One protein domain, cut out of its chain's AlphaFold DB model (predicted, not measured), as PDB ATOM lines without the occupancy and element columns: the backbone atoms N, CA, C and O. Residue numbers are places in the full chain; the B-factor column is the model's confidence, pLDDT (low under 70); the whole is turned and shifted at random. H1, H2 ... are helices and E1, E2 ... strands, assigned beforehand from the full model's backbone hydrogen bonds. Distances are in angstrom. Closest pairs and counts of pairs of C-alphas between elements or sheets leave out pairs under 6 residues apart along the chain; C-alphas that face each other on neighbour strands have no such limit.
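Overview. This is residues 3 to 43, 61 to 141 and 226 to 245 of the 245 residues of an uncharacterized protein of Granulosicoccus antarcticus IMCC3135 (UniProt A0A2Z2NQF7). One long sheet of nine strands is curled like part of a barrel and folded back on itself, so that the leaf of E7, E6, E3 and E4 faces the leaf of E1, E2, E9 and E8, with E5 as the hinge. The one helix, H1, packs over E9 and E8, on the side away from the other leaf. The printed part has 142 residues, with the named elements E1, E2, H1, E3, E4, E5, E6, E7, E8 and E9 along the chain; across the sheet the order is E7 E6 E3 E4 E5 E1 E2 E9 E8, mixed. The class is mostly strand, and the whole is compact, with a radius of gyration of the C-alphas of 15.0 A and spans of 43 by 36 by 29 A.

Arrangement. In this twisted folded sheet, 46 pairs of C-alphas from the two leaves lie within 11 A. The hinge E5, residues 102 to 106, is parallel to E1, residues 3 to 8, with N 105 and O 3 2.8 A apart. E1 is antiparallel to E2, residues 15 to 24 (N 4 and O 19, 2.8 A), and E2 to E9, residues 235 to 244 (N 18 and O 240, 2.8 A). E9 is antiparallel to the edge strand E8, residues 226 to 232 (N 230 and O 237, 2.8 A). On the other side of E5, E4, residues 89 to 99, is antiparallel to it (N 97 and O 104, 2.8 A) and to E3, residues 81 to 86 (N 84 and O 92, 2.8 A). E3, E4 and E5 form a meander, each strand the antiparallel neighbour of the one before. E6, residues 121 to 124, is antiparallel to E3 (N 121 and O 85, 2.8 A), closing a Greek key, a meander whose first strand pairs with the fourth. E7, residues 132 to 136, is the other edge strand, antiparallel to E6 (N 122 and O 135, 2.8 A); E7 and E8 are only just apart, closest 8.4 A. H1, residues 30 to 39, is on the sheet at a height of 9.7 A, along the strands at 20 degrees to E9 on the local plane; its closest C-alphas to E8 are those of Gly 30 and Gln 231, 6.9 A. Every O i to N i+4 pair in H1 is within hydrogen-bond range.

Along the chain. E1 begins at C-alpha 3, (-21.885, -9.222, -4.472), and E9 ends at C-alpha 244, (-41.120, -4.283, -4.072). E4 measures 30.9 A, E2 29.8 A, E9 29.2 A, E8 20.8 A and H1 13.5 A.

Size, cuts and confidence. Residues 44 to 60 and 142 to 225 are not printed, with gaps of 21.5 A and 9.3 A between C-alphas. The link E5 to E6 is long. Confidence is under 70 at residues 9 to 13, 36 to 41 and 61 to 70.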
ATOM      1  N   TYR A   3     -20.449  -9.446  -4.430       80.56
ATOM      2  CA  TYR A   3     -21.885  -9.222  -4.472       80.56
ATOM      3  C   TYR A   3     -22.552 -10.360  -5.235       80.56
ATOM      4  O   TYR A   3     -21.965 -10.906  -6.170       80.56
ATOM      5  N   VAL A   4     -23.752 -10.720  -4.811       74.19
ATOM      6  CA  VAL A   4     -24.542 -11.835  -5.314       74.19
ATOM      7  C   VAL A   4     -25.972 -11.335  -5.494       74.19
ATOM      8  O   VAL A   4     -26.531 -10.789  -4.547       74.19
ATOM      9  N   SER A   5     -26.565 -11.534  -6.672       78.62
ATOM     10  CA  SER A   5     -27.951 -11.128  -6.960       78.62
ATOM     11  C   SER A   5     -28.693 -12.236  -7.686       78.62
ATOM     12  O   SER A   5     -28.168 -12.809  -8.645       78.62
ATOM     13  N   VAL A   6     -29.927 -12.487  -7.266       74.12
ATOM     14  CA  VAL A   6     -30.933 -13.238  -8.015       74.12
ATOM     15  C   VAL A   6     -32.143 -12.330  -8.170       74.12
ATOM     16  O   VAL A   6     -32.857 -12.096  -7.194       74.12
ATOM     17  N   ASN A   7     -32.354 -11.843  -9.392       77.25
ATOM     18  CA  ASN A   7     -33.457 -10.946  -9.720       77.25
ATOM     19  C   ASN A   7     -34.554 -11.745 -10.430       77.25
ATOM     20  O   ASN A   7     -34.288 -12.475 -11.392       77.25
ATOM     21  N   GLU A   8     -35.781 -11.633  -9.940       73.75
ATOM     22  CA  GLU A   8     -36.948 -12.254 -10.559       73.75
ATOM     23  C   GLU A   8     -37.475 -11.359 -11.695       73.75
ATOM     24  O   GLU A   8     -37.337 -10.140 -11.653       73.75
ATOM     25  N   ASP A   9     -38.047 -11.943 -12.750       67.25
ATOM     26  CA  ASP A   9     -38.697 -11.148 -13.803       67.25
ATOM     27  C   ASP A   9     -39.948 -10.415 -13.259       67.25
ATOM     28  O   ASP A   9     -40.726 -10.952 -12.476       67.25
ATOM     29  N   VAL A  10     -40.160  -9.178 -13.705       55.78
ATOM     30  CA  VAL A  10     -40.999  -8.131 -13.083       55.78
ATOM     31  C   VAL A  10     -42.521  -8.322 -13.229       55.78
ATOM     32  O   VAL A  10     -43.287  -7.359 -13.148       55.78
ATOM     33  N   SER A  11     -43.009  -9.534 -13.505       56.12
ATOM     34  CA  SER A  11     -44.430  -9.748 -13.812       56.12
ATOM     35  C   SER A  11     -45.354  -9.841 -12.593       56.12
ATOM     36  O   SER A  11     -46.564  -9.638 -12.746       56.12
ATOM     37  N   ASP A  12     -44.823 -10.128 -11.404       55.47
ATOM     38  CA  ASP A  12     -45.606 -10.471 -10.216       55.47
ATOM     39  C   ASP A  12     -44.840 -10.215  -8.906       55.47
ATOM     40  O   ASP A  12     -44.295 -11.138  -8.328       55.47
ATOM     41  N   ASN A  13     -44.862  -8.972  -8.396       57.72
ATOM     42  CA  ASN A  13     -44.288  -8.584  -7.091       57.72
ATOM     43  C   ASN A  13     -42.904  -9.202  -6.832       57.72
ATOM     44  O   ASN A  13     -42.776 -10.148  -6.054       57.72
ATOM     45  N   GLU A  14     -41.891  -8.631  -7.483       72.88
ATOM     46  CA  GLU A  14     -40.510  -9.112  -7.494       72.88
ATOM     47  C   GLU A  14     -40.016  -9.442  -6.080       72.88
ATOM     48  O   GLU A  14     -39.911  -8.558  -5.223       72.88
ATOM     49  N   VAL A  15     -39.741 -10.726  -5.832       76.31
ATOM     50  CA  VAL A  15     -38.968 -11.159  -4.673       76.31
ATOM     51  C   VAL A  15     -37.528 -11.327  -5.128       76.31
ATOM     52  O   VAL A  15     -37.217 -12.248  -5.877       76.31
ATOM     53  N   THR A  16     -36.644 -10.445  -4.670       84.50
ATOM     54  CA  THR A  16     -35.213 -10.526  -4.992       84.50
ATOM     55  C   THR A  16     -34.465 -11.158  -3.831       84.50
ATOM     56  O   THR A  16     -34.727 -10.850  -2.665       84.50
ATOM     57  N   ALA A  17     -33.522 -12.040  -4.147       84.62
ATOM     58  CA  ALA A  17     -32.603 -12.640  -3.192       84.62
ATOM     59  C   ALA A  17     -31.183 -12.145  -3.483       84.62
ATOM     60  O   ALA A  17     -30.599 -12.462  -4.518       84.62
ATOM     61  N   GLU A  18     -30.608 -11.397  -2.549       87.50
ATOM     62  CA  GLU A  18     -29.275 -10.812  -2.674       87.50
ATOM     63  C   GLU A  18     -28.358 -11.313  -1.562       87.50
ATOM     64  O   GLU A  18     -28.791 -11.708  -0.476       87.50
ATOM     65  N   GLY A  19     -27.058 -11.280  -1.826       86.38
ATOM     66  CA  GLY A  19     -26.029 -11.618  -0.863       86.38
ATOM     67  C   GLY A  19     -24.826 -10.704  -1.013       86.38
ATOM     68  O   GLY A  19     -24.272 -10.549  -2.095       86.38
ATOM     69  N   THR A  20     -24.372 -10.128   0.090       87.19
ATOM     70  CA  THR A  20     -23.096  -9.415   0.146       87.19
ATOM     71  C   THR A  20     -22.170 -10.158   1.080       87.19
ATOM     72  O   THR A  20     -22.540 -10.504   2.201       87.19
ATOM     73  N   PHE A  21     -20.937 -10.384   0.644       88.25
ATOM     74  CA  PHE A  21     -19.945 -11.023   1.488       88.25
ATOM     75  C   PHE A  21     -18.645 -10.238   1.523       88.25
ATOM     76  O   PHE A  21     -18.163  -9.699   0.523       88.25
ATOM     77  N   VAL A  22     -18.068 -10.146   2.715       87.25
ATOM     78  CA  VAL A  22     -16.954  -9.251   3.012       87.25
ATOM     79  C   VAL A  22     -15.905  -9.988   3.827       87.25
ATOM     80  O   VAL A  22     -16.229 -10.699   4.774       87.25
ATOM     81  N   ARG A  23     -14.635  -9.779   3.477       88.75
ATOM     82  CA  ARG A  23     -13.480 -10.159   4.288       88.75
ATOM     83  C   ARG A  23     -12.763  -8.899   4.741       88.75
ATOM     84  O   ARG A  23     -12.561  -7.986   3.941       88.75
ATOM     85  N   TYR A  24     -12.359  -8.886   6.001       86.88
ATOM     86  CA  TYR A  24     -11.603  -7.797   6.606       86.88
ATOM     87  C   TYR A  24     -10.147  -8.201   6.831       86.88
ATOM     88  O   TYR A  24      -9.851  -9.371   7.065       86.88
ATOM     89  N   ALA A  25      -9.232  -7.232   6.809       86.06
ATOM     90  CA  ALA A  25      -7.800  -7.485   7.005       86.06
ATOM     91  C   ALA A  25      -7.459  -8.052   8.402       86.06
ATOM     92  O   ALA A  25      -6.431  -8.705   8.583       86.06
ATOM     93  N   SER A  26      -8.322  -7.820   9.392       84.38
ATOM     94  CA  SER A  26      -8.182  -8.309  10.764       84.38
ATOM     95  C   SER A  26      -9.492  -8.886  11.284       84.38
ATOM     96  O   SER A  26     -10.565  -8.546  10.786       84.38
ATOM     97  N   ASP A  27      -9.408  -9.717  12.323       82.75
ATOM     98  CA  ASP A  27     -10.588 -10.183  13.049       82.75
ATOM     99  C   ASP A  27     -11.392  -8.993  13.577       82.75
ATOM    100  O   ASP A  27     -10.848  -8.066  14.184       82.75
ATOM    101  N   ILE A  28     -12.704  -9.038  13.359       79.19
ATOM    102  CA  ILE A  28     -13.640  -8.039  13.863       79.19
ATOM    103  C   ILE A  28     -14.583  -8.726  14.837       79.19
ATOM    104  O   ILE A  28     -15.095  -9.818  14.579       79.19
ATOM    105  N   ALA A  29     -14.825  -8.073  15.971       82.62
ATOM    106  CA  ALA A  29     -15.819  -8.542  16.918       82.62
ATOM    107  C   ALA A  29     -17.192  -8.589  16.231       82.62
ATOM    108  O   ALA A  29     -17.632  -7.605  15.639       82.62
ATOM    109  N   GLY A  30     -17.872  -9.733  16.289       75.00
ATOM    110  CA  GLY A  30     -19.087  -9.937  15.499       75.00
ATOM    111  C   GLY A  30     -20.222  -8.974  15.785       75.00
ATOM    112  O   GLY A  30     -20.968  -8.601  14.884       75.00
ATOM    113  N   ASN A  31     -20.296  -8.493  17.022       76.75
ATOM    114  CA  ASN A  31     -21.232  -7.448  17.397       76.75
ATOM    115  C   ASN A  31     -20.970  -6.132  16.658       76.75
ATOM    116  O   ASN A  31     -21.934  -5.431  16.408       76.75
ATOM    117  N   LEU A  32     -19.722  -5.801  16.300       76.81
ATOM    118  CA  LEU A  32     -19.415  -4.587  15.542       76.81
ATOM    119  C   LEU A  32     -19.937  -4.692  14.114       76.81
ATOM    120  O   LEU A  32     -20.630  -3.780  13.683       76.81
ATOM    121  N   ILE A  33     -19.680  -5.812  13.430       72.06
ATOM    122  CA  ILE A  33     -20.175  -6.027  12.065       72.06
ATOM    123  C   ILE A  33     -21.706  -6.041  12.060       72.06
ATOM    124  O   ILE A  33     -22.335  -5.301  11.309       72.06
ATOM    125  N   ALA A  34     -22.325  -6.841  12.931       72.88
ATOM    126  CA  ALA A  34     -23.779  -6.884  13.024       72.88
ATOM    127  C   ALA A  34     -24.347  -5.496  13.355       72.88
ATOM    128  O   ALA A  34     -25.277  -5.049  12.696       72.88
ATOM    129  N   SER A  35     -23.737  -4.785  14.314       71.88
ATOM    130  CA  SER A  35     -24.158  -3.432  14.671       71.88
ATOM    131  C   SER A  35     -23.944  -2.427  13.561       71.88
ATOM    132  O   SER A  35     -24.695  -1.486  13.513       71.88
ATOM    133  N   SER A  36     -22.969  -2.567  12.668       68.75
ATOM    134  CA  SER A  36     -22.821  -1.601  11.582       68.75
ATOM    135  C   SER A  36     -23.876  -1.787  10.499       68.75
ATOM    136  O   SER A  36     -24.345  -0.801   9.941       68.75
ATOM    137  N   PHE A  37     -24.295  -3.031  10.251       69.25
ATOM    138  CA  PHE A  37     -25.415  -3.306   9.353       69.25
ATOM    139  C   PHE A  37     -26.750  -2.899   9.976       69.25
ATOM    140  O   PHE A  37     -27.591  -2.346   9.281       69.25
ATOM    141  N   THR A  38     -26.937  -3.096  11.285       67.50
ATOM    142  CA  THR A  38     -28.186  -2.719  11.966       67.50
ATOM    143  C   THR A  38     -28.215  -1.288  12.499       67.50
ATOM    144  O   THR A  38     -29.296  -0.750  12.675       67.50
ATOM    145  N   ALA A  39     -27.080  -0.626  12.726       59.22
ATOM    146  CA  ALA A  39     -27.036   0.780  13.151       59.22
ATOM    147  C   ALA A  39     -27.380   1.735  12.007       59.22
ATOM    148  O   ALA A  39     -27.794   2.856  12.277       59.22
ATOM    149  N   GLY A  40     -27.246   1.292  10.751       61.25
ATOM    150  CA  GLY A  40     -27.878   1.965   9.615       61.25
ATOM    151  C   GLY A  40     -29.404   1.792   9.595       61.25
ATOM    152  O   GLY A  40     -30.105   2.615   9.020       61.25
ATOM    153  N   LEU A  41     -29.925   0.761  10.268       69.56
ATOM    154  CA  LEU A  41     -31.352   0.476  10.412       69.56
ATOM    155  C   LEU A  41     -31.883   1.068  11.724       69.56
ATOM    156  O   LEU A  41     -32.445   0.352  12.556       69.56
ATOM    157  N   ASP A  42     -31.689   2.372  11.942       81.69
ATOM    158  CA  ASP A  42     -32.436   3.061  12.998       81.69
ATOM    159  C   ASP A  42     -33.924   3.017  12.616       81.69
ATOM    160  O   ASP A  42     -34.392   3.754  11.746       81.69
ATOM    161  N   LEU A  43     -34.646   2.037  13.170       84.69
ATOM    162  CA  LEU A  43     -36.028   1.775  12.793       84.69
ATOM    163  C   LEU A  43     -36.880   3.002  13.102       84.69
ATOM    164  O   LEU A  43     -36.940   3.481  14.234       84.69
ATOM    165  N   ASP A  61     -23.598   1.847  -6.440       47.44
ATOM    166  CA  ASP A  61     -24.067   2.009  -5.070       47.44
ATOM    167  C   ASP A  61     -23.816   0.691  -4.338       47.44
ATOM    168  O   ASP A  61     -24.608  -0.249  -4.376       47.44
ATOM    169  N   THR A  62     -22.627   0.566  -3.757       50.19
ATOM    170  CA  THR A  62     -22.355  -0.500  -2.810       50.19
ATOM    171  C   THR A  62     -22.961  -0.031  -1.502       50.19
ATOM    172  O   THR A  62     -22.292   0.665  -0.742       50.19
ATOM    173  N   SER A  63     -24.214  -0.403  -1.252       51.59
ATOM    174  CA  SER A  63     -25.023  -0.119  -0.056       51.59
ATOM    175  C   SER A  63     -24.452  -0.702   1.252       51.59
ATOM    176  O   SER A  63     -25.168  -1.011   2.205       51.59
ATOM    177  N   ILE A  64     -23.132  -0.867   1.326       54.22
ATOM    178  CA  ILE A  64     -22.420  -1.213   2.541       54.22
ATOM    179  C   ILE A  64     -22.328   0.066   3.375       54.22
ATOM    180  O   ILE A  64     -21.812   1.070   2.877       54.22
ATOM    181  N   PRO A  65     -22.790   0.035   4.637       55.41
ATOM    182  CA  PRO A  65     -22.581   1.134   5.569       55.41
ATOM    183  C   PRO A  65     -21.112   1.551   5.532       55.41
ATOM    184  O   PRO A  65     -20.251   0.674   5.473       55.41
ATOM    185  N   ASP A  66     -20.815   2.850   5.571       54.69
ATOM    186  CA  ASP A  66     -19.439   3.338   5.701       54.69
ATOM    187  C   ASP A  66     -18.880   2.851   7.048       54.69
ATOM    188  O   ASP A  66     -19.047   3.459   8.109       54.69
ATOM    189  N   LEU A  67     -18.316   1.646   7.027       56.66
ATOM    190  CA  LEU A  67     -17.651   1.037   8.155       56.66
ATOM    191  C   LEU A  67     -16.417   1.887   8.364       56.66
ATOM    192  O   LEU A  67     -15.513   1.784   7.543       56.66
ATOM    193  N   ASN A  68     -16.427   2.729   9.411       58.31
ATOM    194  CA  ASN A  68     -15.316   3.564   9.891       58.31
ATOM    195  C   ASN A  68     -14.025   3.334   9.103       58.31
ATOM    196  O   ASN A  68     -13.507   2.223   9.189       58.31
ATOM    197  N   SER A  69     -13.493   4.370   8.442       61.34
ATOM    198  CA  SER A  69     -12.349   4.402   7.497       61.34
ATOM    199  C   SER A  69     -11.162   3.436   7.703       61.34
ATOM    200  O   SER A  69     -10.349   3.256   6.799       61.34
ATOM    201  N   ASP A  70     -11.031   2.833   8.877       67.94
ATOM    202  CA  ASP A  70     -10.064   1.803   9.238       67.94
ATOM    203  C   ASP A  70     -10.459   0.380   8.778       67.94
ATOM    204  O   ASP A  70      -9.608  -0.511   8.752       67.94
ATOM    205  N   LEU A  71     -11.722   0.135   8.405       70.94
ATOM    206  CA  LEU A  71     -12.216  -1.170   7.954       70.94
ATOM    207  C   LEU A  71     -12.339  -1.218   6.431       70.94
ATOM    208  O   LEU A  71     -13.424  -1.105   5.872       70.94
ATOM    209  N   ILE A  72     -11.216  -1.436   5.747       72.81
ATOM    210  CA  ILE A  72     -11.215  -1.577   4.287       72.81
ATOM    211  C   ILE A  72     -11.598  -3.022   3.919       72.81
ATOM    212  O   ILE A  72     -10.839  -3.946   4.239       72.81
ATOM    213  N   PRO A  73     -12.743  -3.256   3.251       78.25
ATOM    214  CA  PRO A  73     -13.117  -4.588   2.798       78.25
ATOM    215  C   PRO A  73     -12.193  -5.051   1.662       78.25
ATOM    216  O   PRO A  73     -11.989  -4.349   0.675       78.25
ATOM    217  N   GLU A  74     -11.669  -6.273   1.750       85.00
ATOM    218  CA  GLU A  74     -10.840  -6.861   0.691       85.00
ATOM    219  C   GLU A  74     -11.714  -7.553  -0.348       85.00
ATOM    220  O   GLU A  74     -12.486  -8.436   0.022       85.00
ATOM    221  N   LEU A  75     -11.597  -7.204  -1.635       82.81
ATOM    222  CA  LEU A  75     -12.199  -7.942  -2.758       82.81
ATOM    223  C   LEU A  75     -11.672  -9.381  -2.773       82.81
ATOM    224  O   LEU A  75     -10.469  -9.604  -2.886       82.81
ATOM    225  N   VAL A  76     -12.572 -10.351  -2.603       90.81
ATOM    226  CA  VAL A  76     -12.212 -11.764  -2.449       90.81
ATOM    227  C   VAL A  76     -13.161 -12.635  -3.248       90.81
ATOM    228  O   VAL A  76     -14.353 -12.355  -3.323       90.81
ATOM    229  N   SER A  77     -12.608 -13.683  -3.843       94.94
ATOM    230  CA  SER A  77     -13.369 -14.731  -4.513       94.94
ATOM    231  C   SER A  77     -14.001 -15.665  -3.479       94.94
ATOM    232  O   SER A  77     -13.394 -15.954  -2.445       94.94
ATOM    233  N   ALA A  78     -15.207 -16.136  -3.785       96.06
ATOM    234  CA  ALA A  78     -15.966 -17.131  -3.029       96.06
ATOM    235  C   ALA A  78     -16.080 -18.477  -3.778       96.06
ATOM    236  O   ALA A  78     -16.872 -19.341  -3.398       96.06
ATOM    237  N   GLY A  79     -15.284 -18.644  -4.840       96.81
ATOM    238  CA  GLY A  79     -15.334 -19.766  -5.777       96.81
ATOM    239  C   GLY A  79     -15.713 -19.318  -7.192       96.81
ATOM    240  O   GLY A  79     -15.959 -18.137  -7.438       96.81
ATOM    241  N   GLU A  80     -15.761 -20.264  -8.129       97.00
ATOM    242  CA  GLU A  80     -16.132 -19.997  -9.532       97.00
ATOM    243  C   GLU A  80     -17.641 -19.807  -9.721       97.00
ATOM    244  O   GLU A  80     -18.072 -19.073 -10.607       97.00
ATOM    245  N   ALA A  81     -18.444 -20.450  -8.875       96.88
ATOM    246  CA  ALA A  81     -19.891 -20.380  -8.941       96.88
ATOM    247  C   ALA A  81     -20.529 -20.560  -7.560       96.88
ATOM    248  O   ALA A  81     -19.972 -21.245  -6.697       96.88
ATOM    249  N   LEU A  82     -21.702 -19.956  -7.371       96.94
ATOM    250  CA  LEU A  82     -22.470 -19.996  -6.127       96.94
ATOM    251  C   LEU A  82     -23.857 -20.597  -6.396       96.94
ATOM    252  O   LEU A  82     -24.718 -19.916  -6.965       96.94
ATOM    253  N   PRO A  83     -24.093 -21.872  -6.041       96.31
ATOM    254  CA  PRO A  83     -25.379 -22.498  -6.281       96.31
ATOM    255  C   PRO A  83     -26.396 -22.154  -5.192       96.31
ATOM    256  O   PRO A  83     -26.157 -22.319  -3.991       96.31
ATOM    257  N   PHE A  84     -27.581 -21.770  -5.651       94.88
ATOM    258  CA  PHE A  84     -28.804 -21.702  -4.872       94.88
ATOM    259  C   PHE A  84     -29.623 -22.974  -5.076       94.88
ATOM    260  O   PHE A  84     -29.795 -23.478  -6.192       94.88
ATOM    261  N   SER A  85     -30.161 -23.505  -3.987       95.94
ATOM    262  CA  SER A  85     -31.003 -24.702  -3.992       95.94
ATOM    263  C   SER A  85     -32.259 -24.483  -3.164       95.94
ATOM    264  O   SER A  85     -32.322 -23.585  -2.340       95.94
ATOM    265  N   SER A  86     -33.268 -25.316  -3.384       95.06
ATOM    266  CA  SER A  86     -34.485 -25.382  -2.573       95.06
ATOM    267  C   SER A  86     -34.775 -26.834  -2.193       95.06
ATOM    268  O   SER A  86     -34.084 -27.763  -2.623       95.06
ATOM    269  N   SER A  87     -35.858 -27.064  -1.450       93.88
ATOM    270  CA  SER A  87     -36.351 -28.421  -1.178       93.88
ATOM    271  C   SER A  87     -36.742 -29.204  -2.444       93.88
ATOM    272  O   SER A  87     -36.774 -30.436  -2.413       93.88
ATOM    273  N   ALA A  88     -36.991 -28.518  -3.567       94.25
ATOM    274  CA  ALA A  88     -37.266 -29.133  -4.865       94.25
ATOM    275  C   ALA A  88     -35.994 -29.525  -5.647       94.25
ATOM    276  O   ALA A  88     -36.096 -30.201  -6.673       94.25
ATOM    277  N   GLY A  89     -34.806 -29.138  -5.169       95.06
ATOM    278  CA  GLY A  89     -33.515 -29.390  -5.810       95.06
ATOM    279  C   GLY A  89     -32.771 -28.106  -6.179       95.06
ATOM    280  O   GLY A  89     -33.039 -27.037  -5.632       95.06
ATOM    281  N   SER A  90     -31.818 -28.226  -7.107       94.81
ATOM    282  CA  SER A  90     -31.056 -27.088  -7.636       94.81
ATOM    283  C   SER A  90     -31.996 -26.057  -8.256       94.81
ATOM    284  O   SER A  90     -32.868 -26.432  -9.040       94.81
ATOM    285  N   TYR A  91     -31.801 -24.781  -7.928       92.69
ATOM    286  CA  TYR A  91     -32.595 -23.687  -8.485       92.69
ATOM    287  C   TYR A  91     -31.804 -22.923  -9.544       92.69
ATOM    288  O   TYR A  91     -32.141 -22.976 -10.725       92.69
ATOM    289  N   ILE A  92     -30.719 -22.275  -9.131       94.25
ATOM    290  CA  ILE A  92     -29.904 -21.422  -9.990       94.25
ATOM    291  C   ILE A  92     -28.445 -21.483  -9.551       94.25
ATOM    292  O   ILE A  92     -28.149 -21.719  -8.383       94.25
ATOM    293  N   GLU A  93     -27.531 -21.278 -10.490       95.12
ATOM    294  CA  GLU A  93     -26.106 -21.174 -10.213       95.12
ATOM    295  C   GLU A  93     -25.594 -19.822 -10.704       95.12
ATOM    296  O   GLU A  93     -25.750 -19.482 -11.878       95.12
ATOM    297  N   LEU A  94     -24.994 -19.051  -9.798       95.12
ATOM    298  CA  LEU A  94     -24.466 -17.727 -10.109       95.12
ATOM    299  C   LEU A  94     -23.001 -17.825 -10.480       95.12
ATOM    300  O   LEU A  94     -22.196 -18.333  -9.702       95.12
ATOM    301  N   GLN A  95     -22.667 -17.328 -11.663       96.44
ATOM    302  CA  GLN A  95     -21.324 -17.408 -12.214       96.44
ATOM    303  C   GLN A  95     -20.487 -16.227 -11.738       96.44
ATOM    304  O   GLN A  95     -20.969 -15.092 -11.669       96.44
ATOM    305  N   ARG A  96     -19.216 -16.493 -11.429       95.00
ATOM    306  CA  ARG A  96     -18.237 -15.459 -11.110       95.00
ATOM    307  C   ARG A  96     -17.997 -14.572 -12.328       95.00
ATOM    308  O   ARG A  96     -17.572 -15.036 -13.382       95.00
ATOM    309  N   ASN A  97     -18.145 -13.275 -12.123       92.81
ATOM    310  CA  ASN A  97     -17.789 -12.231 -13.064       92.81
ATOM    311  C   ASN A  97     -16.764 -11.284 -12.438       92.81
ATOM    312  O   ASN A  97     -16.683 -11.129 -11.216       92.81
ATOM    313  N   GLU A  98     -15.956 -10.658 -13.293       91.38
ATOM    314  CA  GLU A  98     -14.950  -9.693 -12.867       91.38
ATOM    315  C   GLU A  98     -14.928  -8.487 -13.805       91.38
ATOM    316  O   GLU A  98     -14.716  -8.622 -15.012       91.38
ATOM    317  N   GLN A  99     -15.118  -7.292 -13.247       87.75
ATOM    318  CA  GLN A  99     -15.073  -6.040 -13.998       87.75
ATOM    319  C   GLN A  99     -14.339  -4.974 -13.196       87.75
ATOM    320  O   GLN A  99     -14.673  -4.701 -12.048       87.75
ATOM    321  N   SER A 100     -13.324  -4.349 -13.801       86.44
ATOM    322  CA  SER A 100     -12.536  -3.281 -13.160       86.44
ATOM    323  C   SER A 100     -11.950  -3.675 -11.792       86.44
ATOM    324  O   SER A 100     -11.787  -2.827 -10.919       86.44
ATOM    325  N   GLY A 101     -11.639  -4.962 -11.604       82.81
ATOM    326  CA  GLY A 101     -11.124  -5.517 -10.350       82.81
ATOM    327  C   GLY A 101     -12.193  -5.876  -9.313       82.81
ATOM    328  O   GLY A 101     -11.841  -6.439  -8.281       82.81
ATOM    329  N   PHE A 102     -13.474  -5.601  -9.573       81.50
ATOM    330  CA  PHE A 102     -14.592  -6.025  -8.730       81.50
ATOM    331  C   PHE A 102     -15.059  -7.422  -9.114       81.50
ATOM    332  O   PHE A 102     -15.234  -7.710 -10.296       81.50
ATOM    333  N   ILE A 103     -15.288  -8.263  -8.104       87.44
ATOM    334  CA  ILE A 103     -15.838  -9.611  -8.260       87.44
ATOM    335  C   ILE A 103     -17.322  -9.567  -7.893       87.44
ATOM    336  O   ILE A 103     -17.677  -9.095  -6.812       87.44
ATOM    337  N   PHE A 104     -18.176 -10.085  -8.769       90.62
ATOM    338  CA  PHE A 104     -19.614 -10.214  -8.539       90.62
ATOM    339  C   PHE A 104     -20.130 -11.528  -9.123       90.62
ATOM    340  O   PHE A 104     -19.488 -12.128  -9.981       90.62
ATOM    341  N   TYR A 105     -21.268 -11.993  -8.625       93.12
ATOM    342  CA  TYR A 105     -21.870 -13.268  -8.982       93.12
ATOM    343  C   TYR A 105     -23.301 -13.030  -9.431       93.12
ATOM    344  O   TYR A 105     -24.125 -12.517  -8.673       93.12
ATOM    345  N   THR A 106     -23.586 -13.400 -10.670       90.75
ATOM    346  CA  THR A 106     -24.880 -13.161 -11.314       90.75
ATOM    347  C   THR A 106     -25.302 -14.384 -12.105       90.75
ATOM    348  O   THR A 106     -24.485 -15.245 -12.444       90.75
ATOM    349  N   SER A 107     -26.593 -14.478 -12.389       89.94
ATOM    350  CA  SER A 107     -27.145 -15.539 -13.216       89.94
ATOM    351  C   SER A 107     -27.031 -15.241 -14.703       89.94
ATOM    352  O   SER A 107     -26.904 -14.091 -15.124       89.94
ATOM    353  N   GLU A 108     -27.145 -16.297 -15.508       88.19
ATOM    354  CA  GLU A 108     -27.402 -16.191 -16.940       88.19
ATOM    355  C   GLU A 108     -28.651 -17.021 -17.298       88.19
ATOM    356  O   GLU A 108     -28.622 -18.248 -17.150       88.19
ATOM    357  N   PRO A 109     -29.749 -16.402 -17.783       85.81
ATOM    358  CA  PRO A 109     -29.957 -14.958 -17.974       85.81
ATOM    359  C   PRO A 109     -29.995 -14.160 -16.653       85.81
ATOM    360  O   PRO A 109     -30.151 -14.733 -15.577       85.81
ATOM    361  N   GLU A 110     -29.840 -12.834 -16.744       81.06
ATOM    362  CA  GLU A 110     -29.777 -11.917 -15.587       81.06
ATOM    363  C   GLU A 110     -31.048 -11.945 -14.723       81.06
ATOM    364  O   GLU A 110     -30.961 -11.838 -13.504       81.06
ATOM    365  N   SER A 111     -32.209 -12.162 -15.345       80.38
ATOM    366  CA  SER A 111     -33.480 -12.374 -14.649       80.38
ATOM    367  C   SER A 111     -33.911 -13.827 -14.760       80.38
ATOM    368  O   SER A 111     -33.861 -14.414 -15.849       80.38
ATOM    369  N   VAL A 112     -34.381 -14.399 -13.654       84.62
ATOM    370  CA  VAL A 112     -34.940 -15.752 -13.640       84.62
ATOM    371  C   VAL A 112     -36.460 -15.767 -13.619       84.62
ATOM    372  O   VAL A 112     -37.075 -14.882 -13.028       84.62
ATOM    373  N   PRO A 113     -37.089 -16.781 -14.248       83.00
ATOM    374  CA  PRO A 113     -38.532 -16.932 -14.185       83.00
ATOM    375  C   PRO A 113     -39.015 -17.106 -12.745       83.00
ATOM    376  O   PRO A 113     -38.511 -17.967 -12.013       83.00
ATOM    377  N   GLY A 114     -40.022 -16.315 -12.393       79.81
ATOM    378  CA  GLY A 114     -40.742 -16.407 -11.135       79.81
ATOM    379  C   GLY A 114     -41.718 -17.589 -11.044       79.81
ATOM    380  O   GLY A 114     -42.045 -18.225 -12.058       79.81
ATOM    381  N   PRO A 115     -42.215 -17.898  -9.832       85.12
ATOM    382  CA  PRO A 115     -41.815 -17.286  -8.566       85.12
ATOM    383  C   PRO A 115     -40.505 -17.861  -8.021       85.12
ATOM    384  O   PRO A 115     -40.225 -19.057  -8.173       85.12
ATOM    385  N   THR A 116     -39.740 -17.033  -7.312       86.12
ATOM    386  CA  THR A 116     -38.599 -17.487  -6.509       86.12
ATOM    387  C   THR A 116     -39.041 -18.589  -5.522       86.12
ATOM    388  O   THR A 116     -40.016 -18.404  -4.785       86.12
ATOM    389  N   PRO A 117     -38.376 -19.765  -5.479       89.38
ATOM    390  CA  PRO A 117     -38.765 -20.848  -4.582       89.38
ATOM    391  C   PRO A 117     -38.721 -20.446  -3.105       89.38
ATOM    392  O   PRO A 117     -37.859 -19.689  -2.668       89.38
ATOM    393  N   SER A 118     -39.605 -21.027  -2.296       89.25
ATOM    394  CA  SER A 118     -39.486 -20.908  -0.845       89.25
ATOM    395  C   SER A 118     -38.309 -21.736  -0.318       89.25
ATOM    396  O   SER A 118     -37.916 -22.741  -0.920       89.25
ATOM    397  N   GLN A 119     -37.777 -21.336   0.842       90.44
ATOM    398  CA  GLN A 119     -36.683 -22.042   1.528       90.44
ATOM    399  C   GLN A 119     -35.432 -22.194   0.651       90.44
ATOM    400  O   GLN A 119     -34.847 -23.277   0.565       90.44
ATOM    401  N   LEU A 120     -35.051 -21.115  -0.036       94.56
ATOM    402  CA  LEU A 120     -33.792 -21.083  -0.760       94.56
ATOM    403  C   LEU A 120     -32.613 -21.179   0.204       94.56
ATOM    404  O   LEU A 120     -32.603 -20.554   1.262       94.56
ATOM    405  N   THR A 121     -31.598 -21.928  -0.203       96.38
ATOM    406  CA  THR A 121     -30.310 -21.994   0.469       96.38
ATOM    407  C   THR A 121     -29.199 -21.604  -0.492       96.38
ATOM    408  O   THR A 121     -29.182 -22.038  -1.645       96.38
ATOM    409  N   LEU A 122     -28.263 -20.794  -0.008       96.38
ATOM    410  CA  LEU A 122     -27.027 -20.445  -0.694       96.38
ATOM    411  C   LEU A 122     -25.914 -21.395  -0.249       96.38
ATOM    412  O   LEU A 122     -25.712 -21.629   0.945       96.38
ATOM    413  N   ASN A 123     -25.151 -21.904  -1.210       96.88
ATOM    414  CA  ASN A 123     -23.888 -22.575  -0.942       96.88
ATOM    415  C   ASN A 123     -22.738 -21.734  -1.495       96.88
ATOM    416  O   ASN A 123     -22.735 -21.341  -2.659       96.88
ATOM    417  N   ILE A 124     -21.743 -21.499  -0.651       96.94
ATOM    418  CA  ILE A 124     -20.483 -20.857  -0.991       96.94
ATOM    419  C   ILE A 124     -19.395 -21.925  -0.876       96.94
ATOM    420  O   ILE A 124     -19.041 -22.281   0.248       96.94
ATOM    421  N   PRO A 125     -18.857 -22.441  -1.998       97.25
ATOM    422  CA  PRO A 125     -17.823 -23.481  -1.977       97.25
ATOM    423  C   PRO A 125     -16.531 -23.047  -1.274       97.25
ATOM    424  O   PRO A 125     -15.780 -23.886  -0.781       97.25
ATOM    425  N   GLY A 126     -16.285 -21.737  -1.234       95.94
ATOM    426  CA  GLY A 126     -15.091 -21.140  -0.661       95.94
ATOM    427  C   GLY A 126     -13.942 -21.022  -1.665       95.94
ATOM    428  O   GLY A 126     -13.853 -21.746  -2.656       95.94
ATOM    429  N   ASP A 127     -13.064 -20.065  -1.390       96.19
ATOM    430  CA  ASP A 127     -11.780 -19.812  -2.044       96.19
ATOM    431  C   ASP A 127     -10.940 -18.944  -1.083       96.19
ATOM    432  O   ASP A 127     -10.541 -19.408  -0.013       96.19
ATOM    433  N   VAL A 128     -10.743 -17.654  -1.385       95.19
ATOM    434  CA  VAL A 128     -10.179 -16.696  -0.421       95.19
ATOM    435  C   VAL A 128     -11.209 -16.359   0.662       95.19
ATOM    436  O   VAL A 128     -10.853 -16.185   1.829       95.19
ATOM    437  N   PHE A 129     -12.487 -16.268   0.284       95.38
ATOM    438  CA  PHE A 129     -13.613 -16.244   1.213       95.38
ATOM    439  C   PHE A 129     -13.915 -17.676   1.693       95.38
ATOM    440  O   PHE A 129     -13.863 -18.592   0.872       95.38
ATOM    441  N   PRO A 130     -14.196 -17.916   2.988       96.19
ATOM    442  CA  PRO A 130     -14.384 -19.270   3.494       96.19
ATOM    443  C   PRO A 130     -15.670 -19.916   2.970       96.19
ATOM    444  O   PRO A 130     -16.574 -19.252   2.465       96.19
ATOM    445  N   GLU A 131     -15.735 -21.239   3.101       96.81
ATOM    446  CA  GLU A 131     -16.912 -22.024   2.740       96.81
ATOM    447  C   GLU A 131     -18.090 -21.719   3.681       96.81
ATOM    448  O   GLU A 131     -17.939 -21.741   4.903       96.81
ATOM    449  N   PHE A 132     -19.277 -21.532   3.104       96.12
ATOM    450  CA  PHE A 132     -20.550 -21.537   3.816       96.12
ATOM    451  C   PHE A 132     -21.498 -22.523   3.132       96.12
ATOM    452  O   PHE A 132     -21.881 -22.332   1.981       96.12
ATOM    453  N   SER A 133     -21.900 -23.573   3.840       96.69
ATOM    454  CA  SER A 133     -22.739 -24.640   3.285       96.69
ATOM    455  C   SER A 133     -24.185 -24.523   3.774       96.69
ATOM    456  O   SER A 133     -24.420 -24.434   4.977       96.69
ATOM    457  N   ASN A 134     -25.146 -24.604   2.847       95.75
ATOM    458  CA  ASN A 134     -26.595 -24.562   3.082       95.75
ATOM    459  C   ASN A 134     -27.049 -23.383   3.957       95.75
ATOM    460  O   ASN A 134     -27.746 -23.572   4.954       95.75
ATOM    461  N   VAL A 135     -26.636 -22.169   3.602       96.50
ATOM    462  CA  VAL A 135     -27.075 -20.965   4.304       96.50
ATOM    463  C   VAL A 135     -28.500 -20.629   3.897       96.50
ATOM    464  O   VAL A 135     -28.746 -20.346   2.729       96.50
ATOM    465  N   ASP A 136     -29.425 -20.625   4.853       95.94
ATOM    466  CA  ASP A 136     -30.814 -20.241   4.604       95.94
ATOM    467  C   ASP A 136     -30.915 -18.775   4.157       95.94
ATOM    468  O   ASP A 136     -30.464 -17.858   4.855       95.94
ATOM    469  N   MET A 137     -31.552 -18.555   3.008       94.50
ATOM    470  CA  MET A 137     -31.974 -17.223   2.591       94.50
ATOM    471  C   MET A 137     -33.139 -16.753   3.466       94.50
ATOM    472  O   MET A 137     -34.055 -17.540   3.746       94.50
ATOM    473  N   PRO A 138     -33.162 -15.471   3.876       94.31
ATOM    474  CA  PRO A 138     -34.344 -14.912   4.508       94.31
ATOM    475  C   PRO A 138     -35.561 -15.051   3.591       94.31
ATOM    476  O   PRO A 138     -35.456 -15.007   2.368       94.31
ATOM    477  N   THR A 139     -36.735 -15.215   4.191       91.88
ATOM    478  CA  THR A 139     -38.007 -15.189   3.461       91.88
ATOM    479  C   THR A 139     -38.693 -13.853   3.700       91.88
ATOM    480  O   THR A 139     -38.784 -13.397   4.842       91.88
ATOM    481  N   VAL A 140     -39.205 -13.255   2.627       93.31
ATOM    482  CA  VAL A 140     -39.948 -11.996   2.649       93.31
ATOM    483  C   VAL A 140     -41.339 -12.212   2.055       93.31
ATOM    484  O   VAL A 140     -41.499 -12.889   1.043       93.31
ATOM    485  N   GLU A 141     -42.365 -11.688   2.721       93.50
ATOM    486  CA  GLU A 141     -43.733 -11.722   2.199       93.50
ATOM    487  C   GLU A 141     -43.933 -10.633   1.138       93.50
ATOM    488  O   GLU A 141     -43.400  -9.534   1.312       93.50
ATOM    489  N   VAL A 226     -35.898  -8.186   4.448       93.94
ATOM    490  CA  VAL A 226     -35.480  -9.055   5.551       93.94
ATOM    491  C   VAL A 226     -34.017  -9.404   5.333       93.94
ATOM    492  O   VAL A 226     -33.629  -9.752   4.219       93.94
ATOM    493  N   PHE A 227     -33.220  -9.354   6.398       91.62
ATOM    494  CA  PHE A 227     -31.791  -9.634   6.336       91.62
ATOM    495  C   PHE A 227     -31.436 -10.773   7.284       91.62
ATOM    496  O   PHE A 227     -31.960 -10.855   8.395       91.62
ATOM    497  N   THR A 228     -30.497 -11.621   6.884       91.56
ATOM    498  CA  THR A 228     -29.800 -12.532   7.797       91.56
ATOM    499  C   THR A 228     -28.307 -12.271   7.741       91.56
ATOM    500  O   THR A 228     -27.759 -11.798   6.746       91.56
ATOM    501  N   PHE A 229     -27.641 -12.558   8.854       90.69
ATOM    502  CA  PHE A 229     -26.222 -12.304   9.025       90.69
ATOM    503  C   PHE A 229     -25.523 -13.569   9.505       90.69
ATOM    504  O   PHE A 229     -25.936 -14.181  10.493       90.69
ATOM    505  N   GLN A 230     -24.430 -13.931   8.838       92.19
ATOM    506  CA  GLN A 230     -23.517 -14.972   9.287       92.19
ATOM    507  C   GLN A 230     -22.083 -14.456   9.320       92.19
ATOM    508  O   GLN A 230     -21.666 -13.658   8.484       92.19
ATOM    509  N   GLN A 231     -21.302 -14.940  10.282       90.88
ATOM    510  CA  GLN A 231     -19.897 -14.576  10.424       90.88
ATOM    511  C   GLN A 231     -19.040 -15.802  10.701       90.88
ATOM    512  O   GLN A 231     -19.409 -16.674  11.488       90.88
ATOM    513  N   GLN A 232     -17.845 -15.805  10.118       91.00
ATOM    514  CA  GLN A 232     -16.801 -16.780  10.391       91.00
ATOM    515  C   GLN A 232     -15.445 -16.069  10.465       91.00
ATOM    516  O   GLN A 232     -14.896 -15.641   9.456       91.00
ATOM    517  N   GLY A 233     -14.895 -15.906  11.671       89.44
ATOM    518  CA  GLY A 233     -13.638 -15.170  11.866       89.44
ATOM    519  C   GLY A 233     -13.732 -13.721  11.370       89.44
ATOM    520  O   GLY A 233     -14.610 -12.967  11.792       89.44
ATOM    521  N   ASN A 234     -12.843 -13.340  10.453       89.50
ATOM    522  CA  ASN A 234     -12.791 -12.018   9.825       89.50
ATOM    523  C   ASN A 234     -13.658 -11.886   8.561       89.50
ATOM    524  O   ASN A 234     -13.451 -10.954   7.779       89.50
ATOM    525  N   THR A 235     -14.602 -12.798   8.327       91.00
ATOM    526  CA  THR A 235     -15.528 -12.716   7.194       91.00
ATOM    527  C   THR A 235     -16.978 -12.656   7.628       91.00
ATOM    528  O   THR A 235     -17.370 -13.310   8.596       91.00
ATOM    529  N   ALA A 236     -17.780 -11.917   6.871       91.19
ATOM    530  CA  ALA A 236     -19.214 -11.777   7.061       91.19
ATOM    531  C   ALA A 236     -19.968 -12.056   5.758       91.19
ATOM    532  O   ALA A 236     -19.500 -11.686   4.681       91.19
ATOM    533  N   LEU A 237     -21.134 -12.676   5.891       92.19
ATOM    534  CA  LEU A 237     -22.121 -12.902   4.845       92.19
ATOM    535  C   LEU A 237     -23.433 -12.260   5.300       92.19
ATOM    536  O   LEU A 237     -23.951 -12.597   6.366       92.19
ATOM    537  N   ILE A 238     -23.950 -11.337   4.499       90.69
ATOM    538  CA  ILE A 238     -25.272 -10.738   4.671       90.69
ATOM    539  C   ILE A 238     -26.126 -11.223   3.521       90.69
ATOM    540  O   ILE A 238     -25.718 -11.106   2.367       90.69
ATOM    541  N   LEU A 239     -27.291 -11.758   3.839       92.75
ATOM    542  CA  LEU A 239     -28.281 -12.145   2.850       92.75
ATOM    543  C   LEU A 239     -29.491 -11.257   3.021       92.75
ATOM    544  O   LEU A 239     -29.928 -11.030   4.147       92.75
ATOM    545  N   THR A 240     -30.034 -10.799   1.907       91.88
ATOM    546  CA  THR A 240     -31.192  -9.921   1.863       91.88
ATOM    547  C   THR A 240     -32.251 -10.575   1.000       91.88
ATOM    548  O   THR A 240     -31.958 -11.085  -0.079       91.88
ATOM    549  N   ALA A 241     -33.489 -10.553   1.468       92.62
ATOM    550  CA  ALA A 241     -34.647 -10.822   0.639       92.62
ATOM    551  C   ALA A 241     -35.488  -9.554   0.592       92.62
ATOM    552  O   ALA A 241     -35.811  -8.989   1.642       92.62
ATOM    553  N   THR A 242     -35.823  -9.104  -0.610       92.81
ATOM    554  CA  THR A 242     -36.617  -7.896  -0.822       92.81
ATOM    555  C   THR A 242     -37.913  -8.225  -1.544       92.81
ATOM    556  O   THR A 242     -37.983  -9.190  -2.296       92.81
ATOM    557  N   SER A 243     -38.954  -7.438  -1.290       92.38
ATOM    558  CA  SER A 243     -40.172  -7.419  -2.087       92.38
ATOM    559  C   SER A 243     -40.584  -5.981  -2.356       92.38
ATOM    560  O   SER A 243     -40.790  -5.209  -1.416       92.38
ATOM    561  N   SER A 244     -40.698  -5.616  -3.627       89.69
ATOM    562  CA  SER A 244     -41.120  -4.283  -4.072       89.69
ATOM    563  C   SER A 244     -42.516  -4.293  -4.693       89.69
ATOM    564  O   SER A 244     -43.003  -5.326  -5.153       89.69
ATOM    565  N   SER A 245     -43.153  -3.119  -4.686       80.38
ATOM    566  CA  SER A 245     -44.461  -2.844  -5.304       80.38
ATOM    567  C   SER A 245     -44.363  -1.915  -6.507       80.38
ATOM    568  O   SER A 245     -43.546  -0.972  -6.405       80.38
TER     569      SER A 245